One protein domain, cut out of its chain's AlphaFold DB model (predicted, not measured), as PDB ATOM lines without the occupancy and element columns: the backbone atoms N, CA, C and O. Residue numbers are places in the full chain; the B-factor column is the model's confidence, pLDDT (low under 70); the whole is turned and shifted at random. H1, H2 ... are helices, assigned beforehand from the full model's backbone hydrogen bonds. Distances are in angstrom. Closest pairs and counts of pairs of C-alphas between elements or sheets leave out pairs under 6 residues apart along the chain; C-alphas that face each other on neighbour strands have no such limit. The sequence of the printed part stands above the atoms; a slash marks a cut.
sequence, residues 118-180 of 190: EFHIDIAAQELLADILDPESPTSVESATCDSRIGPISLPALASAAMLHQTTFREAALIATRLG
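AT A GLANCE: This is residues 118 to 180 of the 190 residues of an uncharacterized protein of Streptomyces malaysiensis (UniProt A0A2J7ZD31). The longest helix, H1, and the shorter H2 lie side by side, and H3 packs across them, nearly at right angles to both. A long loop, residues 134 to 154, leads back from the end of H1 to the beginning of H2. The 63 printed residues, with three named helices in the order H1, H2, H3 and no named strand, are all helix in class and compact, with a radius of gyration of the C-alphas of 10.3 A and spans of 28 by 25 by 17 A.

HOW THE PARTS SIT: H1, residues 118 to 133, touches H2, residues 155 to 164; their closest C-alphas, of Ala 130 and Ala 161, are 5.3 A apart. They run the same way at a shallow tilt of 34 degrees, only just short of steep. H3, residues 169 to 179, touches H1 at residues 129 to 133 alone, closest at the C-alphas of Leu 129 and Ala 176, 6.7 A, and is about perpendicular to it at 79 degrees. H3 touches H2, closest at the C-alphas of Ala 162 and Phe 169, 5.5 A, and is only just about perpendicular to it at 72 degrees. The packing is mostly crossed, only just, with 1 of 3 pairs at a shallow tilt. In H1, H2 and H3 every O i to N i+4 pair is within hydrogen-bond range.

IN THESE COORDINATES: H1 is 22.4 A long from C-alpha 118 at (20.779, 34.677, 37.879) to C-alpha 133, H2 14.2 A from C-alpha 155 to C-alpha 164, and H3 15.4 A from C-alpha 169 to C-alpha 179 at (36.293, 44.419, 41.087).

THE WHOLE: The two C-alphas farthest apart, of Glu 118 and Glu 136, are 28.6 A apart. The link from H1 to H2 is long; that from H2 to H3 is tight. The printed part has no cut, and no printed residue is under 70 in pLDDT.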
ATOM      1  N   GLU A 118      19.960  33.792  38.720       86.94
ATOM      2  CA  GLU A 118      20.779  34.677  37.879       86.94
ATOM      3  C   GLU A 118      20.378  36.151  38.035       86.94
ATOM      4  O   GLU A 118      21.237  37.027  38.030       86.94
ATOM      5  N   PHE A 119      19.087  36.424  38.241       87.62
ATOM      6  CA  PHE A 119      18.571  37.774  38.455       87.62
ATOM      7  C   PHE A 119      18.970  38.318  39.833       87.62
ATOM      8  O   PHE A 119      19.345  39.482  39.952       87.62
ATOM      9  N   HIS A 120      18.965  37.472  40.869       87.12
ATOM     10  CA  HIS A 120      19.465  37.849  42.194       87.12
ATOM     11  C   HIS A 120      20.965  38.156  42.184       87.12
ATOM     12  O   HIS A 120      21.397  39.117  42.818       87.12
ATOM     13  N   ILE A 121      21.751  37.363  41.450       88.94
ATOM     14  CA  ILE A 121      23.190  37.601  41.272       88.94
ATOM     15  C   ILE A 121      23.421  38.942  40.566       88.94
ATOM     16  O   ILE A 121      24.254  39.729  41.015       88.94
ATOM     17  N   ASP A 122      22.654  39.226  39.511       90.00
ATOM     18  CA  ASP A 122      22.784  40.461  38.735       90.00
ATOM     19  C   ASP A 122      22.415  41.707  39.559       90.00
ATOM     20  O   ASP A 122      23.147  42.698  39.549       90.00
ATOM     21  N   ILE A 123      21.338  41.644  40.358       89.44
ATOM     22  CA  ILE A 123      20.972  42.715  41.302       89.44
ATOM     23  C   ILE A 123      22.069  42.913  42.349       89.44
ATOM     24  O   ILE A 123      22.474  44.048  42.592       89.44
ATOM     25  N   ALA A 124      22.583  41.838  42.947       90.81
ATOM     26  CA  ALA A 124      23.623  41.934  43.969       90.81
ATOM     27  C   ALA A 124      24.907  42.584  43.419       90.81
ATOM     28  O   ALA A 124      25.497  43.449  44.075       90.81
ATOM     29  N   ALA A 125      25.312  42.215  42.199       91.94
ATOM     30  CA  ALA A 125      26.443  42.830  41.513       91.94
ATOM     31  C   ALA A 125      26.169  44.308  41.179       91.94
ATOM     32  O   ALA A 125      27.040  45.158  41.387       91.94
ATOM     33  N   GLN A 126      24.951  44.637  40.728       93.00
ATOM     34  CA  GLN A 126      24.518  46.016  40.489       93.00
ATOM     35  C   GLN A 126      24.586  46.865  41.765       93.00
ATOM     36  O   GLN A 126      25.067  47.995  41.714       93.00
ATOM     37  N   GLU A 127      24.098  46.348  42.892       91.56
ATOM     38  CA  GLU A 127      24.089  47.041  44.183       91.56
ATOM     39  C   GLU A 127      25.503  47.292  44.698       91.56
ATOM     40  O   GLU A 127      25.817  48.414  45.083       91.56
ATOM     41  N   LEU A 128      26.390  46.294  44.632       94.12
ATOM     42  CA  LEU A 128      27.795  46.487  44.997       94.12
ATOM     43  C   LEU A 128      28.467  47.548  44.113       94.12
ATOM     44  O   LEU A 128      29.233  48.381  44.601       94.12
ATOM     45  N   LEU A 129      28.192  47.529  42.808       93.38
ATOM     46  CA  LEU A 129      28.726  48.536  41.900       93.38
ATOM     47  C   LEU A 129      28.170  49.933  42.218       93.38
ATOM     48  O   LEU A 129      28.929  50.899  42.209       93.38
ATOM     49  N   ALA A 130      26.878  50.039  42.530       91.31
ATOM     50  CA  ALA A 130      26.240  51.282  42.956       91.31
ATOM     51  C   ALA A 130      26.875  51.822  44.250       91.31
ATOM     52  O   ALA A 130      27.273  52.984  44.293       91.31
ATOM     53  N   ASP A 131      27.089  50.959  45.250       92.62
ATOM     54  CA  ASP A 131      27.755  51.310  46.509       92.62
ATOM     55  C   ASP A 131      29.160  51.887  46.285       92.62
ATOM     56  O   ASP A 131      29.610  52.713  47.066       92.62
ATOM     57  N   ILE A 132      29.885  51.444  45.258       92.94
ATOM     58  CA  ILE A 132      31.249  51.919  44.966       92.94
ATOM     59  C   ILE A 132      31.242  53.204  44.134       92.94
ATOM     60  O   ILE A 132      32.163  54.018  44.230       92.94
ATOM     61  N   LEU A 133      30.231  53.374  43.282       92.31
ATOM     62  CA  LEU A 133      30.040  54.585  42.489       92.31
ATOM     63  C   LEU A 133      29.489  55.745  43.328       92.31
ATOM     64  O   LEU A 133      29.650  56.901  42.933       92.31
ATOM     65  N   ASP A 134      28.857  55.457  44.467       91.00
ATOM     66  CA  ASP A 134      28.379  56.466  45.402       91.00
ATOM     67  C   ASP A 134      29.547  57.165  46.130       91.00
ATOM     68  O   ASP A 134      30.243  56.539  46.930       91.00
ATOM     69  N   PRO A 135      29.768  58.478  45.922       85.56
ATOM     70  CA  PRO A 135      30.826  59.212  46.610       85.56
ATOM     71  C   PRO A 135      30.606  59.353  48.125       85.56
ATOM     72  O   PRO A 135      31.556  59.682  48.837       85.56
ATOM     73  N   GLU A 136      29.379  59.160  48.621       88.75
ATOM     74  CA  GLU A 136      29.069  59.198  50.057       88.75
ATOM     75  C   GLU A 136      29.263  57.835  50.738       88.75
ATOM     76  O   GLU A 136      29.339  57.755  51.968       88.75
ATOM     77  N   SER A 137      29.385  56.767  49.950       87.12
ATOM     78  CA  SER A 137      29.596  55.422  50.462       87.12
ATOM     79  C   SER A 137      31.031  55.233  50.970       87.12
ATOM     80  O   SER A 137      31.998  55.669  50.338       87.12
ATOM     81  N   PRO A 138      31.220  54.548  52.113       85.94
ATOM     82  CA  PRO A 138      32.550  54.200  52.606       85.94
ATOM     83  C   PRO A 138      33.204  53.060  51.805       85.94
ATOM     84  O   PRO A 138      34.373  52.746  52.044       85.94
ATOM     85  N   THR A 139      32.465  52.410  50.904       87.44
ATOM     86  CA  THR A 139      32.909  51.226  50.167       87.44
ATOM     87  C   THR A 139      33.803  51.632  48.999       87.44
ATOM     88  O   THR A 139      33.358  52.247  48.038       87.44
ATOM     89  N   SER A 140      35.081  51.253  49.054       88.06
ATOM     90  CA  SER A 140      36.018  51.415  47.937       88.06
ATOM     91  C   SER A 140      36.237  50.101  47.190       88.06
ATOM     92  O   SER A 140      36.041  49.015  47.748       88.06
ATOM     93  N   VAL A 141      36.745  50.196  45.957       88.00
ATOM     94  CA  VAL A 141      37.138  49.032  45.144       88.00
ATOM     95  C   VAL A 141      38.077  48.103  45.915       88.00
ATOM     96  O   VAL A 141      37.901  46.892  45.907       88.00
ATOM     97  N   GLU A 142      39.058  48.665  46.622       87.81
ATOM     98  CA  GLU A 142      40.052  47.907  47.381       87.81
ATOM     99  C   GLU A 142      39.418  47.160  48.562       87.81
ATOM    100  O   GLU A 142      39.777  46.013  48.837       87.81
ATOM    101  N   SER A 143      38.453  47.791  49.236       87.81
ATOM    102  CA  SER A 143      37.742  47.194  50.373       87.81
ATOM    103  C   SER A 143      36.764  46.090  49.965       87.81
ATOM    104  O   SER A 143      36.540  45.159  50.736       87.81
ATOM    105  N   ALA A 144      36.230  46.162  48.744       88.06
ATOM    106  CA  ALA A 144      35.212  45.253  48.234       88.06
ATOM    107  C   ALA A 144      35.777  44.013  47.528       88.06
ATOM    108  O   ALA A 144      35.006  43.161  47.115       88.06
ATOM    109  N   THR A 145      37.100  43.865  47.409       82.75
ATOM    110  CA  THR A 145      37.752  42.770  46.651       82.75
ATOM    111  C   THR A 145      37.365  41.344  47.070       82.75
ATOM    112  O   THR A 145      37.554  40.414  46.289       82.75
ATOM    113  N   CYS A 146      36.823  41.158  48.277       84.88
ATOM    114  CA  CYS A 146      36.325  39.876  48.788       84.88
ATOM    115  C   CYS A 146      34.808  39.884  49.061       84.88
ATOM    116  O   CYS A 146      34.324  39.027  49.802       84.88
ATOM    117  N   ASP A 147      34.069  40.867  48.542       92.06
ATOM    118  CA  ASP A 147      32.622  40.962  48.729       92.06
ATOM    119  C   ASP A 147      31.926  39.786  48.025       92.06
ATOM    120  O   ASP A 147      32.211  39.460  46.872       92.06
ATOM    121  N   SER A 148      31.008  39.126  48.734       90.00
ATOM    122  CA  SER A 148      30.263  37.970  48.228       90.00
ATOM    123  C   SER A 148      29.342  38.298  47.052       90.00
ATOM    124  O   SER A 148      28.861  37.380  46.395       90.00
ATOM    125  N   ARG A 149      29.075  39.586  46.805       91.50
ATOM    126  CA  ARG A 149      28.275  40.086  45.682       91.50
ATOM    127  C   ARG A 149      29.085  40.234  44.388       91.50
ATOM    128  O   ARG A 149      28.508  40.559  43.355       91.50
ATOM    129  N   ILE A 150      30.405  40.008  44.411       92.12
ATOM    130  CA  ILE A 150      31.213  39.968  43.184       92.12
ATOM    131  C   ILE A 150      30.819  38.732  42.365       92.12
ATOM    132  O   ILE A 150      31.001  37.594  42.798       92.12
ATOM    133  N   GLY A 151      30.317  38.969  41.156       89.81
ATOM    134  CA  GLY A 151      29.866  37.939  40.228       89.81
ATOM    135  C   GLY A 151      29.709  38.478  38.803       89.81
ATOM    136  O   GLY A 151      30.210  39.567  38.501       89.81
ATOM    137  N   PRO A 152      29.054  37.725  37.904       91.56
ATOM    138  CA  PRO A 152      28.690  38.236  36.590       91.56
ATOM    139  C   PRO A 152      27.719  39.412  36.708       91.56
ATOM    140  O   PRO A 152      26.821  39.386  37.546       91.56
ATOM    141  N   ILE A 153      27.899  40.416  35.849       92.56
ATOM    142  CA  ILE A 153      26.998  41.566  35.749       92.56
ATOM    143  C   ILE A 153      26.579  41.792  34.294       92.56
ATOM    144  O   ILE A 153      27.397  41.800  33.369       92.56
ATOM    145  N   SER A 154      25.280  41.959  34.083       91.06
ATOM    146  CA  SER A 154      24.678  42.171  32.774       91.06
ATOM    147  C   SER A 154      24.892  43.606  32.276       91.06
ATOM    148  O   SER A 154      25.107  44.548  33.045       91.06
ATOM    149  N   LEU A 155      24.805  43.814  30.958       91.94
ATOM    150  CA  LEU A 155      24.866  45.162  30.377       91.94
ATOM    151  C   LEU A 155      23.740  46.085  30.892       91.94
ATOM    152  O   LEU A 155      24.036  47.249  31.183       91.94
ATOM    153  N   PRO A 156      22.478  45.622  31.041       89.12
ATOM    154  CA  PRO A 156      21.426  46.417  31.675       89.12
ATOM    155  C   PRO A 156      21.730  46.813  33.126       89.12
ATOM    156  O   PRO A 156      21.509  47.973  33.482       89.12
ATOM    157  N   ALA A 157      22.263  45.904  33.947       88.62
ATOM    158  CA  ALA A 157      22.646  46.199  35.330       88.62
ATOM    159  C   ALA A 157      23.784  47.231  35.399       88.62
ATOM    160  O   ALA A 157      23.679  48.233  36.112       88.62
ATOM    161  N   LEU A 158      24.823  47.068  34.569       90.88
ATOM    162  CA  LEU A 158      25.905  48.050  34.414       90.88
ATOM    163  C   LEU A 158      25.375  49.437  34.030       90.88
ATOM    164  O   LEU A 158      25.752  50.447  34.628       90.88
ATOM    165  N   ALA A 159      24.490  49.494  33.033       89.31
ATOM    166  CA  ALA A 159      23.886  50.745  32.590       89.31
ATOM    167  C   ALA A 159      23.025  51.380  33.692       89.31
ATOM    168  O   ALA A 159      23.083  52.593  33.885       89.31
ATOM    169  N   SER A 160      22.286  50.569  34.449       87.56
ATOM    170  CA  SER A 160      21.451  51.025  35.562       87.56
ATOM    171  C   SER A 160      22.285  51.656  36.679       87.56
ATOM    172  O   SER A 160      21.962  52.757  37.124       87.56
ATOM    173  N   ALA A 161      23.391  51.019  37.079       89.12
ATOM    174  CA  ALA A 161      24.317  51.568  38.072       89.12
ATOM    175  C   ALA A 161      24.962  52.881  37.592       89.12
ATOM    176  O   ALA A 161      24.989  53.869  38.328       89.12
ATOM    177  N   ALA A 162      25.403  52.932  36.329       90.69
ATOM    178  CA  ALA A 162      25.972  54.145  35.744       90.69
ATOM    179  C   ALA A 162      24.964  55.308  35.720       90.69
ATOM    180  O   ALA A 162      25.286  56.435  36.092       90.69
ATOM    181  N   MET A 163      23.720  55.031  35.318       88.62
ATOM    182  CA  MET A 163      22.649  56.029  35.284       88.62
ATOM    183  C   MET A 163      22.281  56.530  36.682       88.62
ATOM    184  O   MET A 163      22.066  57.731  36.848       88.62
ATOM    185  N   LEU A 164      22.234  55.639  37.677       87.62
ATOM    186  CA  LEU A 164      21.898  55.986  39.057       87.62
ATOM    187  C   LEU A 164      22.886  57.002  39.648       87.62
ATOM    188  O   LEU A 164      22.461  57.969  40.276       87.62
ATOM    189  N   HIS A 165      24.182  56.827  39.379       90.00
ATOM    190  CA  HIS A 165      25.249  57.692  39.896       90.00
ATOM    191  C   HIS A 165      25.727  58.754  38.899       90.00
ATOM    192  O   HIS A 165      26.710  59.446  39.151       90.00
ATOM    193  N   GLN A 166      25.015  58.918  37.778       90.25
ATOM    194  CA  GLN A 166      25.341  59.879  36.718       90.25
ATOM    195  C   GLN A 166      26.786  59.747  36.202       90.25
ATOM    196  O   GLN A 166      27.403  60.732  35.790       90.25
ATOM    197  N   THR A 167      27.326  58.528  36.205       91.69
ATOM    198  CA  THR A 167      28.651  58.218  35.665       91.69
ATOM    199  C   THR A 167      28.531  57.730  34.229       91.69
ATOM    200  O   THR A 167      27.457  57.375  33.734       91.69
ATOM    201  N   THR A 168      29.649  57.698  33.511       92.62
ATOM    202  CA  THR A 168      29.644  57.106  32.174       92.62
ATOM    203  C   THR A 168      29.568  55.582  32.259       92.62
ATOM    204  O   THR A 168      30.109  54.960  33.175       92.62
ATOM    205  N   PHE A 169      28.957  54.958  31.246       92.56
ATOM    206  CA  PHE A 169      28.951  53.498  31.110       92.56
ATOM    207  C   PHE A 169      30.375  52.917  31.124       92.56
ATOM    208  O   PHE A 169      30.628  51.882  31.730       92.56
ATOM    209  N   ARG A 170      31.333  53.626  30.508       92.56
ATOM    210  CA  ARG A 170      32.749  53.242  30.496       92.56
ATOM    211  C   ARG A 170      33.361  53.231  31.897       92.56
ATOM    212  O   ARG A 170      34.097  52.306  32.215       92.56
ATOM    213  N   GLU A 171      33.105  54.251  32.714       92.25
ATOM    214  CA  GLU A 171      33.628  54.310  34.087       92.25
ATOM    215  C   GLU A 171      33.072  53.172  34.940       92.25
ATOM    216  O   GLU A 171      33.845  52.489  35.610       92.25
ATOM    217  N   ALA A 172      31.763  52.917  34.848       93.38
ATOM    218  CA  ALA A 172      31.122  51.805  35.543       93.38
ATOM    219  C   ALA A 172      31.704  50.450  35.106       93.38
ATOM    220  O   ALA A 172      32.081  49.650  35.959       93.38
ATOM    221  N   ALA A 173      31.873  50.226  33.797       93.94
ATOM    222  CA  ALA A 173      32.486  49.008  33.265       93.94
ATOM    223  C   ALA A 173      33.935  48.827  33.751       93.94
ATOM    224  O   ALA A 173      34.299  47.753  34.213       93.94
ATOM    225  N   LEU A 174      34.759  49.881  33.733       93.25
ATOM    226  CA  LEU A 174      36.139  49.801  34.231       93.25
ATOM    227  C   LEU A 174      36.204  49.481  35.731       93.25
ATOM    228  O   LEU A 174      37.107  48.767  36.166       93.25
ATOM    229  N   ILE A 175      35.276  50.013  36.527       93.38
ATOM    230  CA  ILE A 175      35.189  49.711  37.960       93.38
ATOM    231  C   ILE A 175      34.736  48.265  38.177       93.38
ATOM    232  O   ILE A 175      35.376  47.558  38.955       93.38
ATOM    233  N   ALA A 176      33.718  47.799  37.451       93.38
ATOM    234  CA  ALA A 176      33.260  46.412  37.493       93.38
ATOM    235  C   ALA A 176      34.394  45.430  37.140       93.38
ATOM    236  O   ALA A 176      34.672  44.505  37.905       93.38
ATOM    237  N   THR A 177      35.151  45.699  36.069       92.81
ATOM    238  CA  THR A 177      36.338  44.908  35.709       92.81
ATOM    239  C   THR A 177      37.396  44.928  36.821       92.81
ATOM    240  O   THR A 177      37.978  43.896  37.150       92.81
ATOM    241  N   ARG A 178      37.649  46.086  37.453       91.81
ATOM    242  CA  ARG A 178      38.606  46.195  38.575       91.81
ATOM    243  C   ARG A 178      38.167  45.426  39.821       91.81
ATOM    244  O   ARG A 178      39.034  45.003  40.581       91.81
ATOM    245  N   LEU A 179      36.863  45.252  40.025       90.62
ATOM    246  CA  LEU A 179      36.293  44.419  41.087       90.62
ATOM    247  C   LEU A 179      36.364  42.922  40.777       90.62
ATOM    248  O   LEU A 179      36.141  42.111  41.670       90.62
ATOM    249  N   GLY A 180      36.688  42.552  39.537       90.69
ATOM    250  CA  GLY A 180      36.663  41.166  39.080       90.69
ATOM    251  C   GLY A 180      35.265  40.669  38.707       90.69
ATOM    252  O   GLY A 180      35.056  39.460  38.664       90.69
TER     253      GLY A 180